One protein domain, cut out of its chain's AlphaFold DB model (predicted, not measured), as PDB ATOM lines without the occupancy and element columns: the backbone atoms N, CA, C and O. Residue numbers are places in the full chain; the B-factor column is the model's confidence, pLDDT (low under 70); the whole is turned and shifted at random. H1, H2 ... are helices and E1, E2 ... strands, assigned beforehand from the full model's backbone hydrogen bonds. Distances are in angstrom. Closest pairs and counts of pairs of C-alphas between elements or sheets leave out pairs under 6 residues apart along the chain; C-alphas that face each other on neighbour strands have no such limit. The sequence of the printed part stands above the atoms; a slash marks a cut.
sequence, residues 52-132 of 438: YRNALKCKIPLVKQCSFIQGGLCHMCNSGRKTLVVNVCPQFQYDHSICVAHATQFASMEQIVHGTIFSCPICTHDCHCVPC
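What this domain is: This is residues 52 to 132 of the 438 residues of an uncharacterized protein of Aphanomyces euteiches (UniProt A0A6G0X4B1). Little regular structure: mostly loops round a small antiparallel sheet, order E1 E2 E3, with H2 packed on one face and H1 far off at the other end, beyond residues 119 to 127. The printed part has 81 residues, 29 of them in named elements, in the order H1 E1 E2 E3 H2 H3; its class is mixed. It is compact, radius of gyration of the C-alphas 11.7 A, spanning 33 by 30 by 21 A.

Where its parts are: Find C-alpha 52 at (-0.778, 28.069, -32.254), where H1, residues 52 to 57, begins. E1, 67 to 72, is 11.0 A long; E2, 83 to 87, 12.3 A; E3 is 97 to 99. H2, 100 to 103, precedes H3, 109 to 113, ending at (20.924, 33.674, -50.618).

How they stand to each other: E1, E2 and E3 form a meander, each strand the antiparallel neighbour of the one before; look at N 69 and O 85, 2.8 A, and N 86 and O 98, 2.8 A. H2 is on the sheet, height 8.0 A; its closest C-alphas to E2 are Val 100 and Val 85, 5.8 A. H3 only grazes the sheet with residues 112 to 113. H1 is not on it. Each O i to N i+4 pair in H1 and H3 is within hydrogen-bond range; H2 is too short for one.

The domain as a whole: The C-alphas of Ala 55 and Gly 71 are farthest apart, 32.7 A. The printed part has no cut, no link is long, and no printed residue is under 70 in pLDDT.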
ATOM      1  N   TYR A  52      -1.199  26.693 -32.536       93.62
ATOM      2  CA  TYR A  52      -0.778  28.069 -32.254       93.62
ATOM      3  C   TYR A  52       0.359  28.536 -33.181       93.62
ATOM      4  O   TYR A  52       0.235  29.578 -33.828       93.62
ATOM      5  N   ARG A  53       1.436  27.743 -33.321       93.38
ATOM      6  CA  ARG A  53       2.540  28.048 -34.257       93.38
ATOM      7  C   ARG A  53       2.043  28.160 -35.701       93.38
ATOM      8  O   ARG A  53       2.432  29.083 -36.412       93.38
ATOM      9  N   ASN A  54       1.143  27.273 -36.134       91.38
ATOM     10  CA  ASN A  54       0.551  27.326 -37.475       91.38
ATOM     11  C   ASN A  54      -0.268  28.619 -37.690       91.38
ATOM     12  O   ASN A  54      -0.053  29.347 -38.658       91.38
ATOM     13  N   ALA A  55      -1.117  28.991 -36.726       89.19
ATOM     14  CA  ALA A  55      -1.883  30.239 -36.770       89.19
ATOM     15  C   ALA A  55      -0.998  31.505 -36.806       89.19
ATOM     16  O   ALA A  55      -1.408  32.520 -37.377       89.19
ATOM     17  N   LEU A  56       0.215  31.457 -36.239       89.00
ATOM     18  CA  LEU A  56       1.213  32.522 -36.376       89.00
ATOM     19  C   LEU A  56       1.841  32.563 -37.779       89.00
ATOM     20  O   LEU A  56       1.952  33.655 -38.342       89.00
ATOM     21  N   LYS A  57       2.190  31.414 -38.380       88.56
ATOM     22  CA  LYS A  57       2.722  31.345 -39.761       88.56
ATOM     23  C   LYS A  57       1.784  32.000 -40.775       88.56
ATOM     24  O   LYS A  57       2.248  32.741 -41.632       88.56
ATOM     25  N   CYS A  58       0.473  31.812 -40.622       81.81
ATOM     26  CA  CYS A  58      -0.537  32.433 -41.484       81.81
ATOM     27  C   CYS A  58      -0.705  33.954 -41.286       81.81
ATOM     28  O   CYS A  58      -1.316  34.606 -42.131       81.81
ATOM     29  N   LYS A  59      -0.222  34.529 -40.174       81.38
ATOM     30  CA  LYS A  59      -0.422  35.950 -39.814       81.38
ATOM     31  C   LYS A  59       0.831  36.814 -39.934       81.38
ATOM     32  O   LYS A  59       0.717  38.037 -39.994       81.38
ATOM     33  N   ILE A  60       2.016  36.216 -39.918       83.06
ATOM     34  CA  ILE A  60       3.284  36.948 -39.956       83.06
ATOM     35  C   ILE A  60       3.676  37.206 -41.415       83.06
ATOM     36  O   ILE A  60       3.745  36.253 -42.189       83.06
ATOM     37  N   PRO A  61       3.959  38.466 -41.807       80.62
ATOM     38  CA  PRO A  61       4.379  38.775 -43.165       80.62
ATOM     39  C   PRO A  61       5.591  37.949 -43.594       80.62
ATOM     40  O   PRO A  61       6.558  37.787 -42.851       80.62
ATOM     41  N   LEU A  62       5.529  37.447 -44.819       86.12
ATOM     42  CA  LEU A  62       6.586  36.666 -45.439       86.12
ATOM     43  C   LEU A  62       7.638  37.601 -46.051       86.12
ATOM     44  O   LEU A  62       7.293  38.502 -46.818       86.12
ATOM     45  N   VAL A  63       8.918  37.395 -45.728       81.75
ATOM     46  CA  VAL A  63      10.016  38.196 -46.296       81.75
ATOM     47  C   VAL A  63      10.556  37.555 -47.574       81.75
ATOM     48  O   VAL A  63      10.671  36.338 -47.666       81.75
ATOM     49  N   LYS A  64      10.907  38.394 -48.558       81.44
ATOM     50  CA  LYS A  64      11.602  38.005 -49.806       81.44
ATOM     51  C   LYS A  64      13.119  38.232 -49.747       81.44
ATOM     52  O   LYS A  64      13.820  38.050 -50.733       81.44
ATOM     53  N   GLN A  65      13.620  38.750 -48.631       82.88
ATOM     54  CA  GLN A  65      15.018  39.123 -48.446       82.88
ATOM     55  C   GLN A  65      15.399  38.860 -46.992       82.88
ATOM     56  O   GLN A  65      14.628  39.159 -46.079       82.88
ATOM     57  N   CYS A  66      16.596  38.324 -46.784       90.06
ATOM     58  CA  CYS A  66      17.252  38.322 -45.485       90.06
ATOM     59  C   CYS A  66      18.294  39.448 -45.417       90.06
ATOM     60  O   CYS A  66      18.584  40.120 -46.407       90.06
ATOM     61  N   SER A  67      18.893  39.650 -44.248       92.00
ATOM     62  CA  SER A  67      20.117  40.442 -44.115       92.00
ATOM     63  C   SER A  67      21.184  39.653 -43.378       92.00
ATOM     64  O   SER A  67      20.932  39.109 -42.304       92.00
ATOM     65  N   PHE A  68      22.388  39.630 -43.941       94.06
ATOM     66  CA  PHE A  68      23.569  39.075 -43.293       94.06
ATOM     67  C   PHE A  68      24.218  40.152 -42.417       94.06
ATOM     68  O   PHE A  68      24.576  41.224 -42.902       94.06
ATOM     69  N   ILE A  69      24.364  39.872 -41.123       92.38
ATOM     70  CA  ILE A  69      24.925  40.788 -40.127       92.38
ATOM     71  C   ILE A  69      26.187  40.145 -39.551       92.38
ATOM     72  O   ILE A  69      26.132  39.117 -38.867       92.38
ATOM     73  N   GLN A  70      27.343  40.744 -39.829       93.50
ATOM     74  CA  GLN A  70      28.620  40.289 -39.287       93.50
ATOM     75  C   GLN A  70      28.768  40.725 -37.824       93.50
ATOM     76  O   GLN A  70      28.580  41.888 -37.479       93.50
ATOM     77  N   GLY A  71      29.126  39.784 -36.950       92.12
ATOM     78  CA  GLY A  71      29.320  40.054 -35.525       92.12
ATOM     79  C   GLY A  71      28.021  40.252 -34.731       92.12
ATOM     80  O   GLY A  71      28.068  40.804 -33.629       92.12
ATOM     81  N   GLY A  72      26.880  39.812 -35.268       92.25
ATOM     82  CA  GLY A  72      25.604  39.777 -34.553       92.25
ATOM     83  C   GLY A  72      25.520  38.620 -33.551       92.25
ATOM     84  O   GLY A  72      26.352  37.710 -33.549       92.25
ATOM     85  N   LEU A  73      24.505  38.656 -32.686       94.88
ATOM     86  CA  LEU A  73      24.203  37.584 -31.734       94.88
ATOM     87  C   LEU A  73      23.127  36.660 -32.310       94.88
ATOM     88  O   LEU A  73      22.185  37.125 -32.946       94.88
ATOM     89  N   CYS A  74      23.265  35.352 -32.088       95.88
ATOM     90  CA  CYS A  74      22.258  34.373 -32.490       95.88
ATOM     91  C   CYS A  74      21.310  34.064 -31.330       95.88
ATOM     92  O   CYS A  74      21.750  33.558 -30.295       95.88
ATOM     93  N   HIS A  75      20.012  34.272 -31.568       95.12
ATOM     94  CA  HIS A  75      18.921  33.971 -30.642       95.12
ATOM     95  C   HIS A  75      19.014  32.552 -30.051       95.12
ATOM     96  O   HIS A  75      18.988  32.371 -28.839       95.12
ATOM     97  N   MET A  76      19.179  31.538 -30.909       94.81
ATOM     98  CA  MET A  76      19.201  30.127 -30.502       94.81
ATOM     99  C   MET A  76      20.516  29.687 -29.841       94.81
ATOM    100  O   MET A  76      20.508  28.748 -29.056       94.81
ATOM    101  N   CYS A  77      21.647  30.350 -30.119       93.06
ATOM    102  CA  CYS A  77      22.919  30.006 -29.473       93.06
ATOM    103  C   CYS A  77      23.001  30.488 -28.018       93.06
ATOM    104  O   CYS A  77      23.706  29.864 -27.234       93.06
ATOM    105  N   ASN A  78      22.392  31.642 -27.704       81.12
ATOM    106  CA  ASN A  78      22.444  32.356 -26.414       81.12
ATOM    107  C   ASN A  78      23.841  32.485 -25.744       81.12
ATOM    108  O   ASN A  78      23.962  32.784 -24.562       81.12
ATOM    109  N   SER A  79      24.930  32.273 -26.487       80.25
ATOM    110  CA  SER A  79      26.274  32.057 -25.930       80.25
ATOM    111  C   SER A  79      27.097  33.336 -25.758       80.25
ATOM    112  O   SER A  79      28.306  33.269 -25.542       80.25
ATOM    113  N   GLY A  80      26.489  34.509 -25.970       85.94
ATOM    114  CA  GLY A  80      27.167  35.812 -26.039       85.94
ATOM    115  C   GLY A  80      28.154  35.978 -27.211       85.94
ATOM    116  O   GLY A  80      28.624  37.087 -27.467       85.94
ATOM    117  N   ARG A  81      28.468  34.904 -27.951       90.38
ATOM    118  CA  ARG A  81      29.457  34.913 -29.034       90.38
ATOM    119  C   ARG A  81      28.898  35.607 -30.274       90.38
ATOM    120  O   ARG A  81      27.961  35.122 -30.909       90.38
ATOM    121  N   LYS A  82      29.527  36.725 -30.638       92.50
ATOM    122  CA  LYS A  82      29.329  37.410 -31.919       92.50
ATOM    123  C   LYS A  82      29.716  36.488 -33.082       92.50
ATOM    124  O   LYS A  82      30.783  35.881 -33.053       92.50
ATOM    125  N   THR A  83      28.876  36.400 -34.109       95.62
ATOM    126  CA  THR A  83      29.097  35.548 -35.292       95.62
ATOM    127  C   THR A  83      28.426  36.144 -36.538       95.62
ATOM    128  O   THR A  83      27.838  37.224 -36.471       95.62
ATOM    129  N   LEU A  84      28.527  35.482 -37.693       95.88
ATOM    130  CA  LEU A  84      27.708  35.816 -38.860       95.88
ATOM    131  C   LEU A  84      26.279  35.312 -38.623       95.88
ATOM    132  O   LEU A  84      26.056  34.109 -38.448       95.88
ATOM    133  N   VAL A  85      25.317  36.235 -38.614       96.75
ATOM    134  CA  VAL A  85      23.897  35.924 -38.422       96.75
ATOM    135  C   VAL A  85      23.058  36.388 -39.606       96.75
ATOM    136  O   VAL A  85      23.360  37.387 -40.250       96.75
ATOM    137  N   VAL A  86      21.996  35.641 -39.873       96.00
ATOM    138  CA  VAL A  86      20.943  35.952 -40.830       96.00
ATOM    139  C   VAL A  86      19.778  36.541 -40.039       96.00
ATOM    140  O   VAL A  86      19.290  35.922 -39.089       96.00
ATOM    141  N   ASN A  87      19.329  37.738 -40.411       94.69
ATOM    142  CA  ASN A  87      18.067  38.297 -39.943       94.69
ATOM    143  C   ASN A  87      16.998  38.106 -41.023       94.69
ATOM    144  O   ASN A  87      17.207  38.450 -42.186       94.69
ATOM    145  N   VAL A  88      15.868  37.533 -40.618       92.81
ATOM    146  CA  VAL A  88      14.717  37.200 -41.474       92.81
ATOM    147  C   VAL A  88      13.419  37.825 -40.943       92.81
ATOM    148  O   VAL A  88      12.320  37.426 -41.319       92.81
ATOM    149  N   CYS A  89      13.524  38.775 -40.009       92.94
ATOM    150  CA  CYS A  89      12.379  39.377 -39.344       92.94
ATOM    151  C   CYS A  89      11.746  40.484 -40.210       92.94
ATOM    152  O   CYS A  89      12.443  41.441 -40.548       92.94
ATOM    153  N   PRO A  90      10.419  40.459 -40.467       86.38
ATOM    154  CA  PRO A  90       9.721  41.545 -41.171       86.38
ATOM    155  C   PRO A  90       9.826  42.915 -40.482       86.38
ATOM    156  O   PRO A  90       9.576  43.939 -41.101       86.38
ATOM    157  N   GLN A  91      10.151  42.919 -39.187       84.62
ATOM    158  CA  GLN A  91      10.303  44.102 -38.336       84.62
ATOM    159  C   GLN A  91      11.781  44.417 -38.024       84.62
ATOM    160  O   GLN A  91      12.065  45.247 -37.164       84.62
ATOM    161  N   PHE A  92      12.722  43.723 -38.681       86.06
ATOM    162  CA  PHE A  92      14.178  43.879 -38.539       86.06
ATOM    163  C   PHE A  92      14.699  43.889 -37.085       86.06
ATOM    164  O   PHE A  92      15.621  44.617 -36.724       86.06
ATOM    165  N   GLN A  93      14.087  43.082 -36.215       87.31
ATOM    166  CA  GLN A  93      14.458  43.015 -34.801       87.31
ATOM    167  C   GLN A  93      15.755  42.209 -34.634       87.31
ATOM    168  O   GLN A  93      15.835  41.056 -35.062       87.31
ATOM    169  N   TYR A  94      16.794  42.814 -34.052       87.50
ATOM    170  CA  TYR A  94      18.138  42.219 -33.970       87.50
ATOM    171  C   TYR A  94      18.193  40.934 -33.133       87.50
ATOM    172  O   TYR A  94      18.939  40.011 -33.460       87.50
ATOM    173  N   ASP A  95      17.357  40.847 -32.106       91.38
ATOM    174  CA  ASP A  95      17.110  39.681 -31.260       91.38
ATOM    175  C   ASP A  95      16.385  38.531 -31.983       91.38
ATOM    176  O   ASP A  95      16.349  37.417 -31.468       91.38
ATOM    177  N   HIS A  96      15.894  38.750 -33.209       95.00
ATOM    178  CA  HIS A  96      15.394  37.708 -34.115       95.00
ATOM    179  C   HIS A  96      16.444  37.238 -35.147       95.00
ATOM    180  O   HIS A  96      16.102  36.573 -36.127       95.00
ATOM    181  N   SER A  97      17.727  37.569 -34.957       95.94
ATOM    182  CA  SER A  97      18.813  37.069 -35.812       95.94
ATOM    183  C   SER A  97      19.273  35.670 -35.378       95.94
ATOM    184  O   SER A  97      19.407  35.386 -34.185       95.94
ATOM    185  N   ILE A  98      19.592  34.799 -36.336       96.56
ATOM    186  CA  ILE A  98      20.120  33.446 -36.085       96.56
ATOM    187  C   ILE A  98      21.413  33.201 -36.859       96.56
ATOM    188  O   ILE A  98      21.580  33.704 -37.964       96.56
ATOM    189  N   CYS A  99      22.367  32.461 -36.290       97.00
ATOM    190  CA  CYS A  99      23.607  32.138 -36.993       97.00
ATOM    191  C   CYS A  99      23.319  31.251 -38.207       97.00
ATOM    192  O   CYS A  99      22.313  30.546 -38.236       97.00
ATOM    193  N   VAL A 100      24.222  31.262 -39.188       95.75
ATOM    194  CA  VAL A 100      24.060  30.516 -40.448       95.75
ATOM    195  C   VAL A 100      23.683  29.043 -40.213       95.75
ATOM    196  O   VAL A 100      22.743  28.559 -40.829       95.75
ATOM    197  N   ALA A 101      24.321  28.370 -39.248       95.62
ATOM    198  CA  ALA A 101      24.048  26.968 -38.903       95.62
ATOM    199  C   ALA A 101      22.651  26.710 -38.289       95.62
ATOM    200  O   ALA A 101      22.121  25.607 -38.409       95.62
ATOM    201  N   HIS A 102      22.044  27.712 -37.645       96.25
ATOM    202  CA  HIS A 102      20.645  27.653 -37.209       96.25
ATOM    203  C   HIS A 102      19.688  28.067 -38.335       96.25
ATOM    204  O   HIS A 102      18.618  27.486 -38.461       96.25
ATOM    205  N   ALA A 103      20.070  29.012 -39.200       95.00
ATOM    206  CA  ALA A 103      19.269  29.388 -40.369       95.00
ATOM    207  C   ALA A 103      19.045  28.194 -41.316       95.00
ATOM    208  O   ALA A 103      17.922  27.983 -41.773       95.00
ATOM    209  N   THR A 104      20.067  27.347 -41.497       94.31
ATOM    210  CA  THR A 104      19.991  26.100 -42.279       94.31
ATOM    211  C   THR A 104      19.026  25.039 -41.741       94.31
ATOM    212  O   THR A 104      18.796  24.047 -42.424       94.31
ATOM    213  N   GLN A 105      18.444  25.225 -40.550       94.69
ATOM    214  CA  GLN A 105      17.378  24.360 -40.022       94.69
ATOM    215  C   GLN A 105      15.983  24.757 -40.540       94.69
ATOM    216  O   GLN A 105      15.061  23.951 -40.474       94.69
ATOM    217  N   PHE A 106      15.826  25.981 -41.064       92.31
ATOM    218  CA  PHE A 106      14.540  26.536 -41.514       92.31
ATOM    219  C   PHE A 106      14.483  26.797 -43.027       92.31
ATOM    220  O   PHE A 106      13.403  26.750 -43.611       92.31
ATOM    221  N   ALA A 107      15.625  27.075 -43.665       91.25
ATOM    222  CA  ALA A 107      15.755  27.253 -45.112       91.25
ATOM    223  C   ALA A 107      17.175  26.879 -45.566       91.25
ATOM    224  O   ALA A 107      18.141  27.117 -44.843       91.25
ATOM    225  N   SER A 108      17.336  26.318 -46.766       92.94
ATOM    226  CA  SER A 108      18.661  25.998 -47.315       92.94
ATOM    227  C   SER A 108      19.500  27.263 -47.555       92.94
ATOM    228  O   SER A 108      18.968  28.361 -47.723       92.94
ATOM    229  N   MET A 109      20.829  27.135 -47.630       91.50
ATOM    230  CA  MET A 109      21.684  28.289 -47.957       91.50
ATOM    231  C   MET A 109      21.344  28.912 -49.313       91.50
ATOM    232  O   MET A 109      21.389  30.131 -49.455       91.50
ATOM    233  N   GLU A 110      20.952  28.092 -50.286       90.31
ATOM    234  CA  GLU A 110      20.474  28.545 -51.589       90.31
ATOM    235  C   GLU A 110      19.176  29.358 -51.461       90.31
ATOM    236  O   GLU A 110      19.074  30.444 -52.030       90.31
ATOM    237  N   GLN A 111      18.223  28.882 -50.654       89.50
ATOM    238  CA  GLN A 111      16.967  29.574 -50.356       89.50
ATOM    239  C   GLN A 111      17.189  30.925 -49.657       89.50
ATOM    240  O   GLN A 111      16.512  31.904 -49.985       89.50
ATOM    241  N   ILE A 112      18.143  30.988 -48.722       89.12
ATOM    242  CA  ILE A 112      18.507  32.203 -47.977       89.12
ATOM    243  C   ILE A 112      19.183  33.232 -48.899       89.12
ATOM    244  O   ILE A 112      18.834  34.413 -48.852       89.12
ATOM    245  N   VAL A 113      20.132  32.796 -49.736       87.50
ATOM    246  CA  VAL A 113      20.924  33.674 -50.618       87.50
ATOM    247  C   VAL A 113      20.100  34.209 -51.791       87.50
ATOM    248  O   VAL A 113      20.185  35.398 -52.089       87.50
ATOM    249  N   HIS A 114      19.264  33.383 -52.427       85.88
ATOM    250  CA  HIS A 114      18.470  33.791 -53.595       85.88
ATOM    251  C   HIS A 114      17.145  34.496 -53.248       85.88
ATOM    252  O   HIS A 114      16.317  34.709 -54.131       85.88
ATOM    253  N   GLY A 115      16.921  34.871 -51.983       74.38
ATOM    254  CA  GLY A 115      15.736  35.641 -51.585       74.38
ATOM    255  C   GLY A 115      14.418  34.876 -51.741       74.38
ATOM    256  O   GLY A 115      13.388  35.454 -52.096       74.38
ATOM    257  N   THR A 116      14.433  33.562 -51.501       79.12
ATOM    258  CA  THR A 116      13.180  32.798 -51.443       79.12
ATOM    259  C   THR A 116      12.348  33.217 -50.230       79.12
ATOM    260  O   THR A 116      12.834  33.869 -49.306       79.12
ATOM    261  N   ILE A 117      11.063  32.878 -50.253       74.06
ATOM    262  CA  ILE A 117      10.125  33.298 -49.219       74.06
ATOM    263  C   ILE A 117      10.207  32.376 -47.997       74.06
ATOM    264  O   ILE A 117       9.932  31.183 -48.095       74.06
ATOM    265  N   PHE A 118      10.498  32.960 -46.834       84.31
ATOM    266  CA  PHE A 118      10.455  32.291 -45.529       84.31
ATOM    267  C   PHE A 118       9.822  33.184 -44.450       84.31
ATOM    268  O   PHE A 118       9.828  34.415 -44.525       84.31
ATOM    269  N   SER A 119       9.261  32.543 -43.424       90.62
ATOM    270  CA  SER A 119       8.740  33.187 -42.214       90.62
ATOM    271  C   SER A 119       9.816  33.264 -41.129       90.62
ATOM    272  O   SER A 119      10.565  32.309 -40.944       90.62
ATOM    273  N   CYS A 120       9.859  34.346 -40.349       94.44
ATOM    274  CA  CYS A 120      10.824  34.465 -39.253       94.44
ATOM    275  C   CYS A 120      10.560  33.438 -38.132       94.44
ATOM    276  O   CYS A 120       9.510  33.543 -37.487       94.44
ATOM    277  N   PRO A 121      11.494  32.512 -37.824       95.00
ATOM    278  CA  PRO A 121      11.231  31.403 -36.909       95.00
ATOM    279  C   PRO A 121      11.078  31.835 -35.446       95.00
ATOM    280  O   PRO A 121      10.403  31.145 -34.687       95.00
ATOM    281  N   ILE A 122      11.638  32.983 -35.035       96.25
ATOM    282  CA  ILE A 122      11.353  33.544 -33.704       96.25
ATOM    283  C   ILE A 122       9.937  34.131 -33.680       96.25
ATOM    284  O   ILE A 122       9.177  33.834 -32.768       96.25
ATOM    285  N   CYS A 123       9.537  34.898 -34.704       94.50
ATOM    286  CA  CYS A 123       8.194  35.484 -34.752       94.50
ATOM    287  C   CYS A 123       7.089  34.414 -34.776       94.50
ATOM    288  O   CYS A 123       6.056  34.603 -34.141       94.50
ATOM    289  N   THR A 124       7.284  33.313 -35.513       94.75
ATOM    290  CA  THR A 124       6.324  32.194 -35.599       94.75
ATOM    291  C   THR A 124       6.430  31.206 -34.436       94.75
ATOM    292  O   THR A 124       5.582  30.323 -34.316       94.75
ATOM    293  N   HIS A 125       7.461  31.339 -33.596       94.81
ATOM    294  CA  HIS A 125       7.878  30.374 -32.577       94.81
ATOM    295  C   HIS A 125       8.138  28.940 -33.107       94.81
ATOM    296  O   HIS A 125       8.021  27.970 -32.357       94.81
ATOM    297  N   ASP A 126       8.543  28.795 -34.378       94.06
ATOM    298  CA  ASP A 126       9.225  27.580 -34.881       94.06
ATOM    299  C   ASP A 126      10.622  27.411 -34.260       94.06
ATOM    300  O   ASP A 126      11.163  26.315 -34.178       94.06
ATOM    301  N   CYS A 127      11.199  28.516 -33.796       93.81
ATOM    302  CA  CYS A 127      12.329  28.572 -32.885       93.81
ATOM    303  C   CYS A 127      12.158  27.590 -31.704       93.81
ATOM    304  O   CYS A 127      11.355  27.820 -30.806       93.81
ATOM    305  N   HIS A 128      12.958  26.522 -31.662       91.88
ATOM    306  CA  HIS A 128      12.932  25.523 -30.581       91.88
ATOM    307  C   HIS A 128      13.766  25.905 -29.337       91.88
ATOM    308  O   HIS A 128      14.150  25.032 -28.559       91.88
ATOM    309  N   CYS A 129      14.090  27.188 -29.131       93.44
ATOM    310  CA  CYS A 129      14.798  27.610 -27.919       93.44
ATOM    311  C   CYS A 129      13.846  27.627 -26.705       93.44
ATOM    312  O   CYS A 129      12.632  27.779 -26.857       93.44
ATOM    313  N   VAL A 130      14.392  27.513 -25.488       92.75
ATOM    314  CA  VAL A 130      13.590  27.496 -24.248       92.75
ATOM    315  C   VAL A 130      12.695  28.745 -24.108       92.75
ATOM    316  O   VAL A 130      11.495  28.562 -23.912       92.75
ATOM    317  N   PRO A 131      13.185  29.993 -24.302       91.50
ATOM    318  CA  PRO A 131      12.322  31.181 -24.361       91.50
ATOM    319  C   PRO A 131      11.161  31.103 -25.367       91.50
ATOM    320  O   PRO A 131      10.038  31.456 -25.020       91.50
ATOM    321  N   CYS A 132      11.402  30.629 -26.594       93.56
ATOM    322  CA  CYS A 132      10.366  30.508 -27.625       93.56
ATOM    323  C   CYS A 132       9.297  29.467 -27.249       93.56
ATOM    324  O   CYS A 132       8.110  29.723 -27.433       93.56
TER     325      CYS A 132